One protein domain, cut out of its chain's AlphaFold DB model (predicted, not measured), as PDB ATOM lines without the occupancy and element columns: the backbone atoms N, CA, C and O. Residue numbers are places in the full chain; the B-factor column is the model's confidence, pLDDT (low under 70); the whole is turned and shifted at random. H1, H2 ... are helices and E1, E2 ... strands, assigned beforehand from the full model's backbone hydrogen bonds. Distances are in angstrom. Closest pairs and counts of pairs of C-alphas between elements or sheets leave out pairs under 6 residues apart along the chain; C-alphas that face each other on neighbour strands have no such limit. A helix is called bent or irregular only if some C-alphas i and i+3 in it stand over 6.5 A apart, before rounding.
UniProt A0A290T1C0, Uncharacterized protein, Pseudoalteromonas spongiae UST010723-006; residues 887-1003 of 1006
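Overview. This is residues 887 to 1003 of the 1006 residues of an uncharacterized protein of Pseudoalteromonas spongiae UST010723-006 (UniProt A0A290T1C0). Two twisted antiparallel sheets of four strands stand partly face to face as an elongated sandwich, E1, E8, E3 and E6 in one layer and E2, E7, E4 and E5 in the other, with the long strands running along the longest axis. The short helix H1 sits in the loops at one end of the sandwich, and H2 lies off to one side near the other end, only grazing the first sheet. The printed part has 117 residues with two named helices and eight named strands, in the order E1 E2 E3 H1 E4 E5 E6 E7 E8 H2, and its class is mostly strand. Across the sheets the orders are E1 E8 E3 E6 and E2 E7 E4 E5. The whole is only just compact, close to loose, with a radius of gyration of the C-alphas of 15.9 A and spans of 46 by 29 by 18 A.

Along the chain. Begin with the first sheet and find C-alpha 905 at (146.533, 195.587, 135.391); from there E3, residues 905 to 916, runs 33.1 A to C-alpha 916 at (150.726, 203.875, 103.608). Beside it look for E8, residues 980 to 991, 32.2 A long, which bends by 55 degrees at residue 987, and E6, residues 953 to 960, 21.3 A. E1, residues 887 to 889, is 6.4 A long. In the second sheet E7 takes residues 964 to 972, 26.2 A, and E4 residues 931 to 937, 19.3 A. E2, residues 896 to 898, spans 6.7 A and E5, residues 945 to 947, 6.5 A. H1, residues 919 to 922, is neither bent nor irregular, but only just: C-alphas 919 and 922 are 6.1 A apart. H2, residues 995 to 1002, runs 10.1 A to C-alpha 1002 at (153.773, 185.521, 130.718).

Arrangement. Start at the inner strands E8 and E3, which are antiparallel at 158 degrees; N 908 and O 989 are within hydrogen-bond range at 2.8 A. On to the edge strand E6, E3 is antiparallel at 145 degrees, with N 909 and O 956 at 2.9 A. At the other edge E1 and E8 are antiparallel at 138 degrees, with N 889 and O 988 at 3.0 A. This sheet is strongly twisted, its strands' lines turning by 86 degrees from edge to edge. Now look across to the second sheet, also strongly twisted, where E7 and E4 are antiparallel at 158 degrees and N 935 and O 968 are 2.9 A apart. E7 has staggered pairing, with E2 over residues 964 to 966 and with E4 over residues 966 to 972; N 897 and O 965 are 2.8 A apart. E4 and E5 form a hairpin, with N 934 and O 945 at 2.9 A. Between the sheets, the closest C-alphas of E7 and E8 are those of Lys 969 and Asp 982, 7.0 A apart, and those of E5 and E6 are Val 947 and Met 954, 8.0 A. E3 and E7 are apart. H2 is only just on the first sheet, with 5 pairs of C-alphas within 10 A, and only grazes it with its residues 995 to 1002. H1 is not on either sheet, and H1 and H2 are apart. In H2 every O i to N i+4 pair is within hydrogen-bond range; H1 is too short for such a pair, and its one O i to N i+3 pair is not within range.

Size, cuts and confidence. The two C-alphas farthest apart are those of Ser 901 and Leu 923, 48.6 A. The printed part has no cut, and no link is long. The mean pLDDT of the printed part is 84.0; look for values under 70 at residues 920 to 921, 923 to 927 and 939 to 943.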
ATOM      1  N   GLU A 887     136.325 194.795 131.398       89.56
ATOM      2  CA  GLU A 887     135.768 196.122 131.645       89.56
ATOM      3  C   GLU A 887     136.289 197.108 130.604       89.56
ATOM      4  O   GLU A 887     137.457 197.082 130.228       89.56
ATOM      5  N   THR A 888     135.410 197.958 130.076       91.06
ATOM      6  CA  THR A 888     135.818 198.974 129.103       91.06
ATOM      7  C   THR A 888     136.407 200.172 129.826       91.06
ATOM      8  O   THR A 888     135.738 200.792 130.653       91.06
ATOM      9  N   ILE A 889     137.631 200.529 129.457       89.00
ATOM     10  CA  ILE A 889     138.310 201.724 129.944       89.00
ATOM     11  C   ILE A 889     138.102 202.837 128.922       89.00
ATOM     12  O   ILE A 889     138.415 202.671 127.747       89.00
ATOM     13  N   ASN A 890     137.564 203.971 129.373       88.00
ATOM     14  CA  ASN A 890     137.291 205.141 128.525       88.00
ATOM     15  C   ASN A 890     138.314 206.274 128.718       88.00
ATOM     16  O   ASN A 890     138.168 207.341 128.132       88.00
ATOM     17  N   THR A 891     139.327 206.064 129.558       84.75
ATOM     18  CA  THR A 891     140.363 207.048 129.898       84.75
ATOM     19  C   THR A 891     141.608 206.846 129.036       84.75
ATOM     20  O   THR A 891     142.678 206.476 129.520       84.75
ATOM     21  N   PHE A 892     141.467 207.076 127.733       89.12
ATOM     22  CA  PHE A 892     142.572 207.027 126.779       89.12
ATOM     23  C   PHE A 892     142.407 208.098 125.697       89.12
ATOM     24  O   PHE A 892     141.283 208.455 125.349       89.12
ATOM     25  N   ASP A 893     143.530 208.568 125.159       90.25
ATOM     26  CA  ASP A 893     143.593 209.434 123.976       90.25
ATOM     27  C   ASP A 893     144.293 208.686 122.821       90.25
ATOM     28  O   ASP A 893     144.290 207.458 122.761       90.25
ATOM     29  N   GLU A 894     144.876 209.403 121.858       86.00
ATOM     30  CA  GLU A 894     145.404 208.821 120.617       86.00
ATOM     31  C   GLU A 894     146.502 207.763 120.849       86.00
ATOM     32  O   GLU A 894     146.504 206.731 120.172       86.00
ATOM     33  N   TYR A 895     147.379 207.989 121.839       88.81
ATOM     34  CA  TYR A 895     148.554 207.152 122.143       88.81
ATOM     35  C   TYR A 895     148.723 206.806 123.624       88.81
ATOM     36  O   TYR A 895     149.626 206.053 123.983       88.81
ATOM     37  N   ASP A 896     147.891 207.365 124.493       90.44
ATOM     38  CA  ASP A 896     148.084 207.319 125.935       90.44
ATOM     39  C   ASP A 896     146.846 206.758 126.635       90.44
ATOM     40  O   ASP A 896     145.714 207.019 126.231       90.44
ATOM     41  N   ILE A 897     147.078 206.023 127.718       90.06
ATOM     42  CA  ILE A 897     146.059 205.469 128.608       90.06
ATOM     43  C   ILE A 897     146.397 205.922 130.027       90.06
ATOM     44  O   ILE A 897     147.544 205.784 130.463       90.06
ATOM     45  N   TRP A 898     145.408 206.442 130.751       90.00
ATOM     46  CA  TRP A 898     145.573 206.988 132.102       90.00
ATOM     47  C   TRP A 898     144.625 206.316 133.090       90.00
ATOM     48  O   TRP A 898     143.490 205.973 132.751       90.00
ATOM     49  N   PHE A 899     145.085 206.192 134.330       86.19
ATOM     50  CA  PHE A 899     144.351 205.595 135.439       86.19
ATOM     51  C   PHE A 899     144.389 206.512 136.662       86.19
ATOM     52  O   PHE A 899     145.389 207.172 136.925       86.19
ATOM     53  N   ASP A 900     143.319 206.492 137.458       82.12
ATOM     54  CA  ASP A 900     143.209 207.314 138.674       82.12
ATOM     55  C   ASP A 900     144.174 206.884 139.796       82.12
ATOM     56  O   ASP A 900     144.386 207.612 140.765       82.12
ATOM     57  N   SER A 901     144.737 205.678 139.704       79.06
ATOM     58  CA  SER A 901     145.678 205.128 140.684       79.06
ATOM     59  C   SER A 901     146.672 204.172 140.032       79.06
ATOM     60  O   SER A 901     146.366 203.524 139.027       79.06
ATOM     61  N   SER A 902     147.859 204.035 140.619       78.75
ATOM     62  CA  SER A 902     148.782 202.958 140.267       78.75
ATOM     63  C   SER A 902     148.252 201.614 140.775       78.75
ATOM     64  O   SER A 902     147.650 201.519 141.844       78.75
ATOM     65  N   GLY A 903     148.440 200.569 139.980       80.19
ATOM     66  CA  GLY A 903     147.949 199.228 140.271       80.19
ATOM     67  C   GLY A 903     148.338 198.274 139.155       80.19
ATOM     68  O   GLY A 903     148.503 198.706 138.012       80.19
ATOM     69  N   GLU A 904     148.520 196.997 139.486       87.12
ATOM     70  CA  GLU A 904     148.797 195.982 138.475       87.12
ATOM     71  C   GLU A 904     147.527 195.660 137.676       87.12
ATOM     72  O   GLU A 904     146.471 195.387 138.246       87.12
ATOM     73  N   ARG A 905     147.634 195.725 136.347       89.25
ATOM     74  CA  ARG A 905     146.533 195.587 135.391       89.25
ATOM     75  C   ARG A 905     146.983 194.791 134.181       89.25
ATOM     76  O   ARG A 905     148.126 194.920 133.735       89.25
ATOM     77  N   LEU A 906     146.064 194.014 133.616       91.44
ATOM     78  CA  LEU A 906     146.214 193.405 132.300       91.44
ATOM     79  C   LEU A 906     145.215 194.066 131.355       91.44
ATOM     80  O   LEU A 906     144.006 193.954 131.534       91.44
ATOM     81  N   LEU A 907     145.728 194.742 130.339       92.19
ATOM     82  CA  LEU A 907     144.943 195.472 129.358       92.19
ATOM     83  C   LEU A 907     145.015 194.767 128.004       92.19
ATOM     84  O   LEU A 907     146.074 194.301 127.586       92.19
ATOM     85  N   THR A 908     143.899 194.776 127.290       94.00
ATOM     86  CA  THR A 908     143.831 194.566 125.849       94.00
ATOM     87  C   THR A 908     143.576 195.904 125.182       94.00
ATOM     88  O   THR A 908     142.509 196.494 125.352       94.00
ATOM     89  N   VAL A 909     144.535 196.364 124.389       93.50
ATOM     90  CA  VAL A 909     144.416 197.602 123.618       93.50
ATOM     91  C   VAL A 909     144.185 197.259 122.154       93.50
ATOM     92  O   VAL A 909     145.039 196.649 121.511       93.50
ATOM     93  N   GLU A 910     143.032 197.638 121.611       95.50
ATOM     94  CA  GLU A 910     142.797 197.595 120.169       95.50
ATOM     95  C   GLU A 910     143.377 198.858 119.538       95.50
ATOM     96  O   GLU A 910     142.935 199.971 119.836       95.50
ATOM     97  N   VAL A 911     144.326 198.687 118.623       94.19
ATOM     98  CA  VAL A 911     144.876 199.787 117.824       94.19
ATOM     99  C   VAL A 911     144.387 199.694 116.384       94.19
ATOM    100  O   VAL A 911     144.352 198.610 115.800       94.19
ATOM    101  N   GLU A 912     144.013 200.827 115.793       95.50
ATOM    102  CA  GLU A 912     143.788 200.966 114.351       95.50
ATOM    103  C   GLU A 912     145.109 201.359 113.686       95.50
ATOM    104  O   GLU A 912     145.720 202.358 114.053       95.50
ATOM    105  N   ILE A 913     145.553 200.559 112.720       93.81
ATOM    106  CA  ILE A 913     146.849 200.664 112.050       93.81
ATOM    107  C   ILE A 913     146.669 201.327 110.687       93.81
ATOM    108  O   ILE A 913     145.889 200.859 109.853       93.81
ATOM    109  N   ASN A 914     147.475 202.352 110.427       92.00
ATOM    110  CA  ASN A 914     147.557 203.045 109.152       92.00
ATOM    111  C   ASN A 914     148.984 202.958 108.603       92.00
ATOM    112  O   ASN A 914     149.863 203.720 108.990       92.00
ATOM    113  N   ILE A 915     149.203 202.035 107.665       88.19
ATOM    114  CA  ILE A 915     150.455 201.932 106.905       88.19
ATOM    115  C   ILE A 915     150.167 202.388 105.477       88.19
ATOM    116  O   ILE A 915     149.358 201.763 104.780       88.19
ATOM    117  N   LYS A 916     150.804 203.471 105.019       85.69
ATOM    118  CA  LYS A 916     150.726 203.875 103.608       85.69
ATOM    119  C   LYS A 916     151.832 203.175 102.818       85.69
ATOM    120  O   LYS A 916     153.004 203.523 102.971       85.69
ATOM    121  N   PRO A 917     151.485 202.224 101.932       76.44
ATOM    122  CA  PRO A 917     152.482 201.491 101.173       76.44
ATOM    123  C   PRO A 917     153.193 202.415 100.180       76.44
ATOM    124  O   PRO A 917     152.557 203.081  99.359       76.44
ATOM    125  N   SER A 918     154.524 202.399 100.186       75.38
ATOM    126  CA  SER A 918     155.326 203.012  99.122       75.38
ATOM    127  C   SER A 918     155.171 202.242  97.798       75.38
ATOM    128  O   SER A 918     154.779 201.074  97.779       75.38
ATOM    129  N   LEU A 919     155.532 202.839  96.656       73.81
ATOM    130  CA  LEU A 919     155.555 202.118  95.367       73.81
ATOM    131  C   LEU A 919     156.473 200.882  95.395       73.81
ATOM    132  O   LEU A 919     156.218 199.911  94.678       73.81
ATOM    133  N   LEU A 920     157.511 200.907  96.237       69.00
ATOM    134  CA  LEU A 920     158.483 199.829  96.386       69.00
ATOM    135  C   LEU A 920     157.948 198.655  97.215       69.00
ATOM    136  O   LEU A 920     158.437 197.545  97.030       69.00
ATOM    137  N   THR A 921     156.893 198.836  98.021       68.62
ATOM    138  CA  THR A 921     156.225 197.728  98.746       68.62
ATOM    139  C   THR A 921     155.642 196.661  97.823       68.62
ATOM    140  O   THR A 921     155.466 195.504  98.209       68.62
ATOM    141  N   LYS A 922     155.388 197.022  96.559       71.81
ATOM    142  CA  LYS A 922     154.938 196.095  95.513       71.81
ATOM    143  C   LYS A 922     156.047 195.154  95.036       71.81
ATOM    144  O   LYS A 922     155.743 194.163  94.372       71.81
ATOM    145  N   LEU A 923     157.315 195.446  95.338       67.44
ATOM    146  CA  LEU A 923     158.426 194.563  94.998       67.44
ATOM    147  C   LEU A 923     158.417 193.334  95.920       67.44
ATOM    148  O   LEU A 923     158.432 193.481  97.143       67.44
ATOM    149  N   PRO A 924     158.439 192.111  95.364       63.62
ATOM    150  CA  PRO A 924     158.518 190.897  96.167       63.62
ATOM    151  C   PRO A 924     159.760 190.900  97.062       63.62
ATOM    152  O   PRO A 924     160.842 191.285  96.621       63.62
ATOM    153  N   VAL A 925     159.611 190.398  98.290       66.12
ATOM    154  CA  VAL A 925     160.670 190.283  99.310       66.12
ATOM    155  C   VAL A 925     161.189 191.641  99.793       66.12
ATOM    156  O   VAL A 925     160.909 191.984 100.933       66.12
ATOM    157  N   ILE A 926     161.865 192.434  98.948       69.50
ATOM    158  CA  ILE A 926     162.480 193.729  99.312       69.50
ATOM    159  C   ILE A 926     161.426 194.734  99.780       69.50
ATOM    160  O   ILE A 926     161.604 195.383 100.798       69.50
ATOM    161  N   GLY A 927     160.289 194.828  99.090       65.88
ATOM    162  CA  GLY A 927     159.209 195.729  99.495       65.88
ATOM    163  C   GLY A 927     158.550 195.360 100.827       65.88
ATOM    164  O   GLY A 927     157.761 196.134 101.343       65.88
ATOM    165  N   LYS A 928     158.852 194.179 101.378       74.06
ATOM    166  CA  LYS A 928     158.284 193.667 102.631       74.06
ATOM    167  C   LYS A 928     159.302 193.636 103.775       74.06
ATOM    168  O   LYS A 928     159.025 193.060 104.824       74.06
ATOM    169  N   THR A 929     160.506 194.181 103.588       75.62
ATOM    170  CA  THR A 929     161.571 194.153 104.611       75.62
ATOM    171  C   THR A 929     161.402 195.208 105.690       75.62
ATOM    172  O   THR A 929     162.052 195.101 106.723       75.62
ATOM    173  N   ASN A 930     160.545 196.202 105.469       81.62
ATOM    174  CA  ASN A 930     160.227 197.190 106.485       81.62
ATOM    175  C   ASN A 930     159.518 196.536 107.671       81.62
ATOM    176  O   ASN A 930     158.783 195.551 107.528       81.62
ATOM    177  N   ARG A 931     159.796 197.055 108.862       84.31
ATOM    178  CA  ARG A 931     159.200 196.596 110.110       84.31
ATOM    179  C   ARG A 931     158.623 197.782 110.835       84.31
ATOM    180  O   ARG A 931     159.311 198.781 111.015       84.31
ATOM    181  N   HIS A 932     157.391 197.628 111.279       87.69
ATOM    182  CA  HIS A 932     156.705 198.611 112.091       87.69
ATOM    183  C   HIS A 932     156.463 197.995 113.458       87.69
ATOM    184  O   HIS A 932     156.109 196.817 113.558       87.69
ATOM    185  N   TYR A 933     156.706 198.782 114.495       87.56
ATOM    186  CA  TYR A 933     156.633 198.344 115.875       87.56
ATOM    187  C   TYR A 933     155.872 199.350 116.715       87.56
ATOM    188  O   TYR A 933     155.952 200.556 116.480       87.56
ATOM    189  N   ILE A 934     155.196 198.833 117.729       88.81
ATOM    190  CA  ILE A 934     154.643 199.624 118.819       88.81
ATOM    191  C   ILE A 934     155.452 199.284 120.069       88.81
ATOM    192  O   ILE A 934     155.609 198.111 120.417       88.81
ATOM    193  N   THR A 935     156.015 200.298 120.715       86.44
ATOM    194  CA  THR A 935     156.688 200.172 122.011       86.44
ATOM    195  C   THR A 935     155.794 200.721 123.108       86.44
ATOM    196  O   THR A 935     155.092 201.704 122.897       86.44
ATOM    197  N   VAL A 936     155.813 200.076 124.272       85.19
ATOM    198  CA  VAL A 936     154.936 200.404 125.399       85.19
ATOM    199  C   VAL A 936     155.790 200.963 126.537       85.19
ATOM    200  O   VAL A 936     156.678 200.275 127.040       85.19
ATOM    201  N   THR A 937     155.513 202.195 126.957       82.88
ATOM    202  CA  THR A 937     156.140 202.872 128.102       82.88
ATOM    203  C   THR A 937     155.135 202.942 129.258       82.88
ATOM    204  O   THR A 937     153.946 203.125 129.022       82.88
ATOM    205  N   GLY A 938     155.564 202.763 130.515       73.56
ATOM    206  CA  GLY A 938     154.649 202.731 131.676       73.56
ATOM    207  C   GLY A 938     153.890 201.402 131.866       73.56
ATOM    208  O   GLY A 938     153.081 201.245 132.781       73.56
ATOM    209  N   GLY A 939     154.187 200.412 131.021       69.06
ATOM    210  CA  GLY A 939     153.847 199.005 131.215       69.06
ATOM    211  C   GLY A 939     155.034 198.218 131.774       69.06
ATOM    212  O   GLY A 939     156.188 198.517 131.463       69.06
ATOM    213  N   ASN A 940     154.768 197.192 132.579       61.62
ATOM    214  CA  ASN A 940     155.785 196.276 133.068       61.62
ATOM    215  C   ASN A 940     155.850 195.067 132.122       61.62
ATOM    216  O   ASN A 940     155.108 194.098 132.283       61.62
ATOM    217  N   ARG A 941     156.783 195.161 131.160       59.69
ATOM    218  CA  ARG A 941     157.250 194.172 130.156       59.69
ATOM    219  C   ARG A 941     156.814 194.459 128.722       59.69
ATOM    220  O   ARG A 941     155.634 194.508 128.408       59.69
ATOM    221  N   GLY A 942     157.800 194.468 127.831       52.75
ATOM    222  CA  GLY A 942     157.569 194.246 126.409       52.75
ATOM    223  C   GLY A 942     158.614 194.927 125.551       52.75
ATOM    224  O   GLY A 942     158.639 196.148 125.453       52.75
ATOM    225  N   GLY A 943     159.461 194.131 124.898       61.06
ATOM    226  CA  GLY A 943     160.176 194.607 123.718       61.06
ATOM    227  C   GLY A 943     159.201 195.073 122.628       61.06
ATOM    228  O   GLY A 943     157.984 195.041 122.787       61.06
ATOM    229  N   MET A 944     159.739 195.492 121.492       75.69
ATOM    230  CA  MET A 944     158.952 195.956 120.349       75.69
ATOM    231  C   MET A 944     157.844 194.967 119.929       75.69
ATOM    232  O   MET A 944     158.112 193.797 119.635       75.69
ATOM    233  N   ILE A 945     156.600 195.444 119.844       83.94
ATOM    234  CA  ILE A 945     155.446 194.668 119.371       83.94
ATOM    235  C   ILE A 945     155.347 194.842 117.861       83.94
ATOM    236  O   ILE A 945     155.074 195.940 117.381       83.94
ATOM    237  N   ALA A 946     155.602 193.777 117.097       85.19
ATOM    238  CA  ALA A 946     155.565 193.851 115.639       85.19
ATOM    239  C   ALA A 946     154.151 194.043 115.107       85.19
ATOM    240  O   ALA A 946     153.225 193.311 115.457       85.19
ATOM    241  N   VAL A 947     154.034 194.985 114.180       87.44
ATOM    242  CA  VAL A 947     152.802 195.302 113.476       87.44
ATOM    243  C   VAL A 947     152.765 194.527 112.157       87.44
ATOM    244  O   VAL A 947     153.635 194.722 111.299       87.44
ATOM    245  N   PRO A 948     151.764 193.655 111.944       84.81
ATOM    246  CA  PRO A 948     151.623 192.941 110.683       84.81
ATOM    247  C   PRO A 948     151.252 193.913 109.548       84.81
ATOM    248  O   PRO A 948     150.250 194.622 109.662       84.81
ATOM    249  N   PRO A 949     151.958 193.903 108.402       79.81
ATOM    250  CA  PRO A 949     151.807 194.919 107.353       79.81
ATOM    251  C   PRO A 949     150.463 194.864 106.606       79.81
ATOM    252  O   PRO A 949     150.136 195.763 105.839       79.81
ATOM    253  N   TYR A 950     149.686 193.793 106.785       81.62
ATOM    254  CA  TYR A 950     148.387 193.596 106.137       81.62
ATOM    255  C   TYR A 950     147.192 193.798 107.084       81.62
ATOM    256  O   TYR A 950     146.047 193.683 106.638       81.62
ATOM    257  N   ARG A 951     147.414 194.039 108.385       85.50
ATOM    258  CA  ARG A 951     146.329 194.256 109.353       85.50
ATOM    259  C   ARG A 951     145.961 195.740 109.417       85.50
ATOM    260  O   ARG A 951     146.826 196.602 109.396       85.50
ATOM    261  N   LYS A 952     144.656 196.016 109.514       90.75
ATOM    262  CA  LYS A 952     144.110 197.364 109.773       90.75
ATOM    263  C   LYS A 952     143.856 197.626 111.253       90.75
ATOM    264  O   LYS A 952     143.699 198.768 111.654       90.75
ATOM    265  N   SER A 953     143.783 196.572 112.053       92.19
ATOM    266  CA  SER A 953     143.749 196.661 113.501       92.19
ATOM    267  C   SER A 953     144.391 195.423 114.112       92.19
ATOM    268  O   SER A 953     144.491 194.373 113.462       92.19
ATOM    269  N   MET A 954     144.856 195.553 115.346       91.12
ATOM    270  CA  MET A 954     145.348 194.431 116.141       91.12
ATOM    271  C   MET A 954     145.057 194.662 117.618       91.12
ATOM    272  O   MET A 954     144.960 195.808 118.058       91.12
ATOM    273  N   LEU A 955     144.932 193.566 118.361       92.56
ATOM    274  CA  LEU A 955     144.861 193.604 119.815       92.56
ATOM    275  C   LEU A 955     146.264 193.457 120.406       92.56
ATOM    276  O   LEU A 955     147.044 192.617 119.956       92.56
ATOM    277  N   ILE A 956     146.564 194.268 121.414       91.00
ATOM    278  CA  ILE A 956     147.860 194.313 122.086       91.00
ATOM    279  C   ILE A 956     147.666 194.015 123.576       91.00
ATOM    280  O   ILE A 956     146.890 194.729 124.217       91.00
ATOM    281  N   PRO A 957     148.362 193.013 124.145       90.88
ATOM    282  CA  PRO A 957     148.402 192.816 125.585       90.88
ATOM    283  C   PRO A 957     149.341 193.833 126.231       90.88
ATOM    284  O   PRO A 957     150.482 193.995 125.795       90.88
ATOM    285  N   ILE A 958     148.894 194.472 127.308       89.25
ATOM    286  CA  ILE A 958     149.736 195.339 128.133       89.25
ATOM    287  C   ILE A 958     149.566 194.955 129.593       89.25
ATOM    288  O   ILE A 958     148.482 195.072 130.156       89.25
ATOM    289  N   LEU A 959     150.663 194.548 130.222       87.44
ATOM    290  CA  LEU A 959     150.758 194.488 131.673       87.44
ATOM    291  C   LEU A 959     151.234 195.855 132.160       87.44
ATOM    292  O   LEU A 959     152.311 196.297 131.769       87.44
ATOM    293  N   SER A 960     150.451 196.544 132.983       86.75
ATOM    294  CA  SER A 960     150.839 197.834 133.565       86.75
ATOM    295  C   SER A 960     150.778 197.775 135.078       86.75
ATOM    296  O   SER A 960     149.913 197.115 135.629       86.75
ATOM    297  N   SER A 961     151.711 198.454 135.740       81.56
ATOM    298  CA  SER A 961     151.692 198.706 137.186       81.56
ATOM    299  C   SER A 961     151.585 200.203 137.508       81.56
ATOM    300  O   SER A 961     151.534 200.590 138.675       81.56
ATOM    301  N   GLY A 962     151.604 201.051 136.474       81.38
ATOM    302  CA  GLY A 962     151.610 202.504 136.583       81.38
ATOM    303  C   GLY A 962     150.214 203.118 136.519       81.38
ATOM    304  O   GLY A 962     149.206 202.441 136.328       81.38
ATOM    305  N   ASP A 963     150.174 204.434 136.682       83.56
ATOM    306  CA  ASP A 963     149.008 205.291 136.454       83.56
ATOM    307  C   ASP A 963     148.909 205.781 134.995       83.56
ATOM    308  O   ASP A 963     147.888 206.336 134.592       83.56
ATOM    309  N   ARG A 964     149.943 205.542 134.180       87.94
ATOM    310  CA  ARG A 964     149.987 205.911 132.763       87.94
ATOM    311  C   ARG A 964     150.688 204.855 131.914       87.94
ATOM    312  O   ARG A 964     151.748 204.354 132.285       87.94
ATOM    313  N   VAL A 965     150.125 204.584 130.740       89.25
ATOM    314  CA  VAL A 965     150.721 203.771 129.672       89.25
ATOM    315  C   VAL A 965     150.770 204.600 128.393       89.25
ATOM    316  O   VAL A 965     149.751 205.135 127.972       89.25
ATOM    317  N   THR A 966     151.934 204.660 127.753       89.50
ATOM    318  CA  THR A 966     152.148 205.366 126.483       89.50
ATOM    319  C   THR A 966     152.565 204.378 125.401       89.50
ATOM    320  O   THR A 966     153.420 203.521 125.632       89.50
ATOM    321  N   LEU A 967     151.968 204.498 124.218       90.50
ATOM    322  CA  LEU A 967     152.301 203.715 123.035       90.50
ATOM    323  C   LEU A 967     153.072 204.573 122.034       90.50
ATOM    324  O   LEU A 967     152.546 205.542 121.496       90.50
ATOM    325  N   ASP A 968     154.296 204.165 121.719       89.12
ATOM    326  CA  ASP A 968     155.166 204.863 120.775       89.12
ATOM    327  C   ASP A 968     155.336 204.054 119.485       89.12
ATOM    328  O   ASP A 968     155.507 202.832 119.507       89.12
ATOM    329  N   LYS A 969     155.335 204.737 118.336       90.31
ATOM    330  CA  LYS A 969     155.615 204.115 117.034       90.31
ATOM    331  C   LYS A 969     157.106 204.059 116.750       90.31
ATOM    332  O   LYS A 969     157.828 205.042 116.902       90.31
ATOM    333  N   GLN A 970     157.554 202.924 116.230       87.44
ATOM    334  CA  GLN A 970     158.912 202.744 115.738       87.44
ATOM    335  C   GLN A 970     158.890 202.039 114.386       87.44
ATOM    336  O   GLN A 970     157.965 201.296 114.057       87.44
ATOM    337  N   SER A 971     159.888 202.310 113.550       86.25
ATOM    338  CA  SER A 971     160.027 201.660 112.249       86.25
ATOM    339  C   SER A 971     161.484 201.361 111.956       86.25
ATOM    340  O   SER A 971     162.359 202.182 112.211       86.25
ATOM    341  N   ILE A 972     161.728 200.181 111.402       82.94
ATOM    342  CA  ILE A 972     163.029 199.770 110.897       82.94
ATOM    343  C   ILE A 972     162.889 199.595 109.390       82.94
ATOM    344  O   ILE A 972     162.091 198.777 108.925       82.94
ATOM    345  N   THR A 973     163.666 200.365 108.631       81.06
ATOM    346  CA  THR A 973     163.647 200.379 107.165       81.06
ATOM    347  C   THR A 973     165.020 199.946 106.635       81.06
ATOM    348  O   THR A 973     165.877 200.779 106.330       81.06
ATOM    349  N   PRO A 974     165.279 198.627 106.489       73.81
ATOM    350  CA  PRO A 974     166.621 198.121 106.187       73.81
ATOM    351  C   PRO A 974     167.217 198.676 104.888       73.81
ATOM    352  O   PRO A 974     168.432 198.744 104.744       73.81
ATOM    353  N   PHE A 975     166.374 199.101 103.944       75.69
ATOM    354  CA  PHE A 975     166.784 199.667 102.657       75.69
ATOM    355  C   PHE A 975     166.438 201.153 102.501       75.69
ATOM    356  O   PHE A 975     166.462 201.655 101.379       75.69
ATOM    357  N   GLY A 976     166.095 201.852 103.592       73.12
ATOM    358  CA  GLY A 976     165.682 203.262 103.550       73.12
ATOM    359  C   GLY A 976     164.416 203.495 102.720       73.12
ATOM    360  O   GLY A 976     164.241 204.556 102.127       73.12
ATOM    361  N   ILE A 977     163.572 202.468 102.599       74.75
ATOM    362  CA  ILE A 977     162.260 202.582 101.970       74.75
ATOM    363  C   ILE A 977     161.323 203.068 103.065       74.75
ATOM    364  O   ILE A 977     160.866 202.262 103.866       74.75
ATOM    365  N   ASP A 978     161.057 204.364 103.120       72.69
ATOM    366  CA  ASP A 978     160.167 204.892 104.147       72.69
ATOM    367  C   ASP A 978     158.705 204.577 103.797       72.69
ATOM    368  O   ASP A 978     158.214 204.861 102.701       72.69
ATOM    369  N   GLU A 979     158.021 203.934 104.739       80.94
ATOM    370  CA  GLU A 979     156.570 203.781 104.758       80.94
ATOM    371  C   GLU A 979     156.034 204.680 105.867       80.94
ATOM    372  O   GLU A 979     156.555 204.669 106.983       80.94
ATOM    373  N   GLU A 980     155.000 205.469 105.569       85.31
ATOM    374  CA  GLU A 980     154.314 206.213 106.623       85.31
ATOM    375  C   GLU A 980     153.541 205.208 107.476       85.31
ATOM    376  O   GLU A 980     152.565 204.613 107.010       85.31
ATOM    377  N   PHE A 981     154.005 205.019 108.709       90.44
ATOM    378  CA  PHE A 981     153.352 204.205 109.720       90.44
ATOM    379  C   PHE A 981     152.781 205.097 110.815       90.44
ATOM    380  O   PHE A 981     153.477 205.938 111.396       90.44
ATOM    381  N   ASP A 982     151.502 204.889 111.083       92.81
ATOM    382  CA  ASP A 982     150.780 205.513 112.170       92.81
ATOM    383  C   ASP A 982     149.772 204.541 112.774       92.81
ATOM    384  O   ASP A 982     149.376 203.554 112.140       92.81
ATOM    385  N   PHE A 983     149.336 204.819 113.995       94.06
ATOM    386  CA  PHE A 983     148.249 204.082 114.624       94.06
ATOM    387  C   PHE A 983     147.472 204.990 115.573       94.06
ATOM    388  O   PHE A 983     147.949 206.052 115.943       94.06
ATOM    389  N   LYS A 984     146.280 204.564 115.977       94.38
ATOM    390  CA  LYS A 984     145.521 205.213 117.054       94.38
ATOM    391  C   LYS A 984     144.852 204.165 117.929       94.38
ATOM    392  O   LYS A 984     144.439 203.114 117.424       94.38
ATOM    393  N   ILE A 985     144.721 204.444 119.219       95.25
ATOM    394  CA  ILE A 985     143.953 203.590 120.126       95.25
ATOM    395  C   ILE A 985     142.466 203.687 119.761       95.25
ATOM    396  O   ILE A 985     141.914 204.774 119.588       95.25
ATOM    397  N   LYS A 986     141.816 202.534 119.600       95.00
ATOM    398  CA  LYS A 986     140.388 202.426 119.273       95.00
ATOM    399  C   LYS A 986     139.559 202.010 120.480       95.00
ATOM    400  O   LYS A 986     138.451 202.510 120.660       95.00
ATOM    401  N   SER A 987     140.063 201.071 121.272       95.31
ATOM    402  CA  SER A 987     139.417 200.642 122.507       95.31
ATOM    403  C   SER A 987     140.436 200.062 123.480       95.31
ATOM    404  O   SER A 987     141.466 199.523 123.069       95.31
ATOM    405  N   VAL A 988     140.135 200.174 124.771       95.12
ATOM    406  CA  VAL A 988     140.919 199.582 125.854       95.12
ATOM    407  C   VAL A 988     139.980 198.746 126.711       95.12
ATOM    408  O   VAL A 988     138.931 199.220 127.154       95.12
ATOM    409  N   LEU A 989     140.351 197.489 126.921       94.38
ATOM    410  CA  LEU A 989     139.650 196.564 127.799       94.38
ATOM    411  C   LEU A 989     140.588 196.150 128.928       94.38
ATOM    412  O   LEU A 989     141.702 195.710 128.664       94.38
ATOM    413  N   GLU A 990     140.139 196.256 130.166       93.62
ATOM    414  CA  GLU A 990     140.839 195.718 131.327       93.62
ATOM    415  C   GLU A 990     140.318 194.310 131.627       93.62
ATOM    416  O   GLU A 990     139.108 194.074 131.679       93.62
ATOM    417  N   HIS A 991     141.239 193.361 131.769       92.12
ATOM    418  CA  HIS A 991     140.947 192.002 132.205       92.12
ATOM    419  C   HIS A 991     141.000 191.923 133.726       92.12
ATOM    420  O   HIS A 991     141.801 192.605 134.365       92.12
ATOM    421  N   GLU A 992     140.208 191.019 134.297       89.56
ATOM    422  CA  GLU A 992     140.346 190.635 135.699       89.56
ATOM    423  C   GLU A 992     141.794 190.217 136.000       89.56
ATOM    424  O   GLU A 992     142.307 189.246 135.442       89.56
ATOM    425  N   PHE A 993     142.459 190.961 136.883       87.06
ATOM    426  CA  PHE A 993     143.866 190.734 137.174       87.06
ATOM    427  C   PHE A 993     144.054 189.506 138.071       87.06
ATOM    428  O   PHE A 993     143.786 189.533 139.272       87.06
ATOM    429  N   ASN A 994     144.563 188.423 137.488       89.56
ATOM    430  CA  ASN A 994     144.923 187.208 138.208       89.56
ATOM    431  C   ASN A 994     146.435 186.944 138.103       89.56
ATOM    432  O   ASN A 994     146.938 186.553 137.045       89.56
ATOM    433  N   VAL A 995     147.148 187.129 139.223       86.19
ATOM    434  CA  VAL A 995     148.609 186.951 139.330       86.19
ATOM    435  C   VAL A 995     149.044 185.553 138.893       86.19
ATOM    436  O   VAL A 995     150.037 185.407 138.185       86.19
ATOM    437  N   GLU A 996     148.301 184.514 139.275       85.19
ATOM    438  CA  GLU A 996     148.642 183.132 138.941       85.19
ATOM    439  C   GLU A 996     148.571 182.898 137.427       85.19
ATOM    440  O   GLU A 996     149.552 182.451 136.823       85.19
ATOM    441  N   LYS A 997     147.462 183.288 136.783       89.56
ATOM    442  CA  LYS A 997     147.323 183.214 135.318       89.56
ATOM    443  C   LYS A 997     148.435 183.975 134.610       89.56
ATOM    444  O   LYS A 997     149.028 183.472 133.655       89.56
ATOM    445  N   ILE A 998     148.729 185.184 135.081       87.06
ATOM    446  CA  ILE A 998     149.746 186.048 134.483       87.06
ATOM    447  C   ILE A 998     151.131 185.406 134.608       87.06
ATOM    448  O   ILE A 998     151.875 185.350 133.628       87.06
ATOM    449  N   ASN A 999     151.461 184.836 135.765       83.88
ATOM    450  CA  ASN A 999     152.717 184.120 135.970       83.88
ATOM    451  C   ASN A 999     152.851 182.924 135.015       83.88
ATOM    452  O   ASN A 999     153.917 182.735 134.430       83.88
ATOM    453  N   TYR A1000     151.788 182.147 134.788       85.38
ATOM    454  CA  TYR A1000     151.840 180.975 133.904       85.38
ATOM    455  C   TYR A1000     151.796 181.292 132.409       85.38
ATOM    456  O   TYR A1000     152.352 180.523 131.623       85.38
ATOM    457  N   MET A1001     151.154 182.387 132.005       85.88
ATOM    458  CA  MET A1001     151.073 182.798 130.601       85.88
ATOM    459  C   MET A1001     152.303 183.609 130.182       85.88
ATOM    460  O   MET A1001     152.899 183.351 129.141       85.88
ATOM    461  N   PHE A1002     152.720 184.553 131.024       79.50
ATOM    462  CA  PHE A1002     153.773 185.521 130.718       79.50
ATOM    463  C   PHE A1002     155.109 185.202 131.415       79.50
ATOM    464  O   PHE A1002     156.139 185.805 131.122       79.50
ATOM    465  N   GLY A1003     155.159 184.275 132.372       74.00
ATOM    466  CA  GLY A1003     156.372 184.088 133.178       74.00
ATOM    467  C   GLY A1003     156.652 185.266 134.092       74.00
ATOM    468  O   GLY A1003     157.814 185.640 134.292       74.00
TER     469      GLY A1003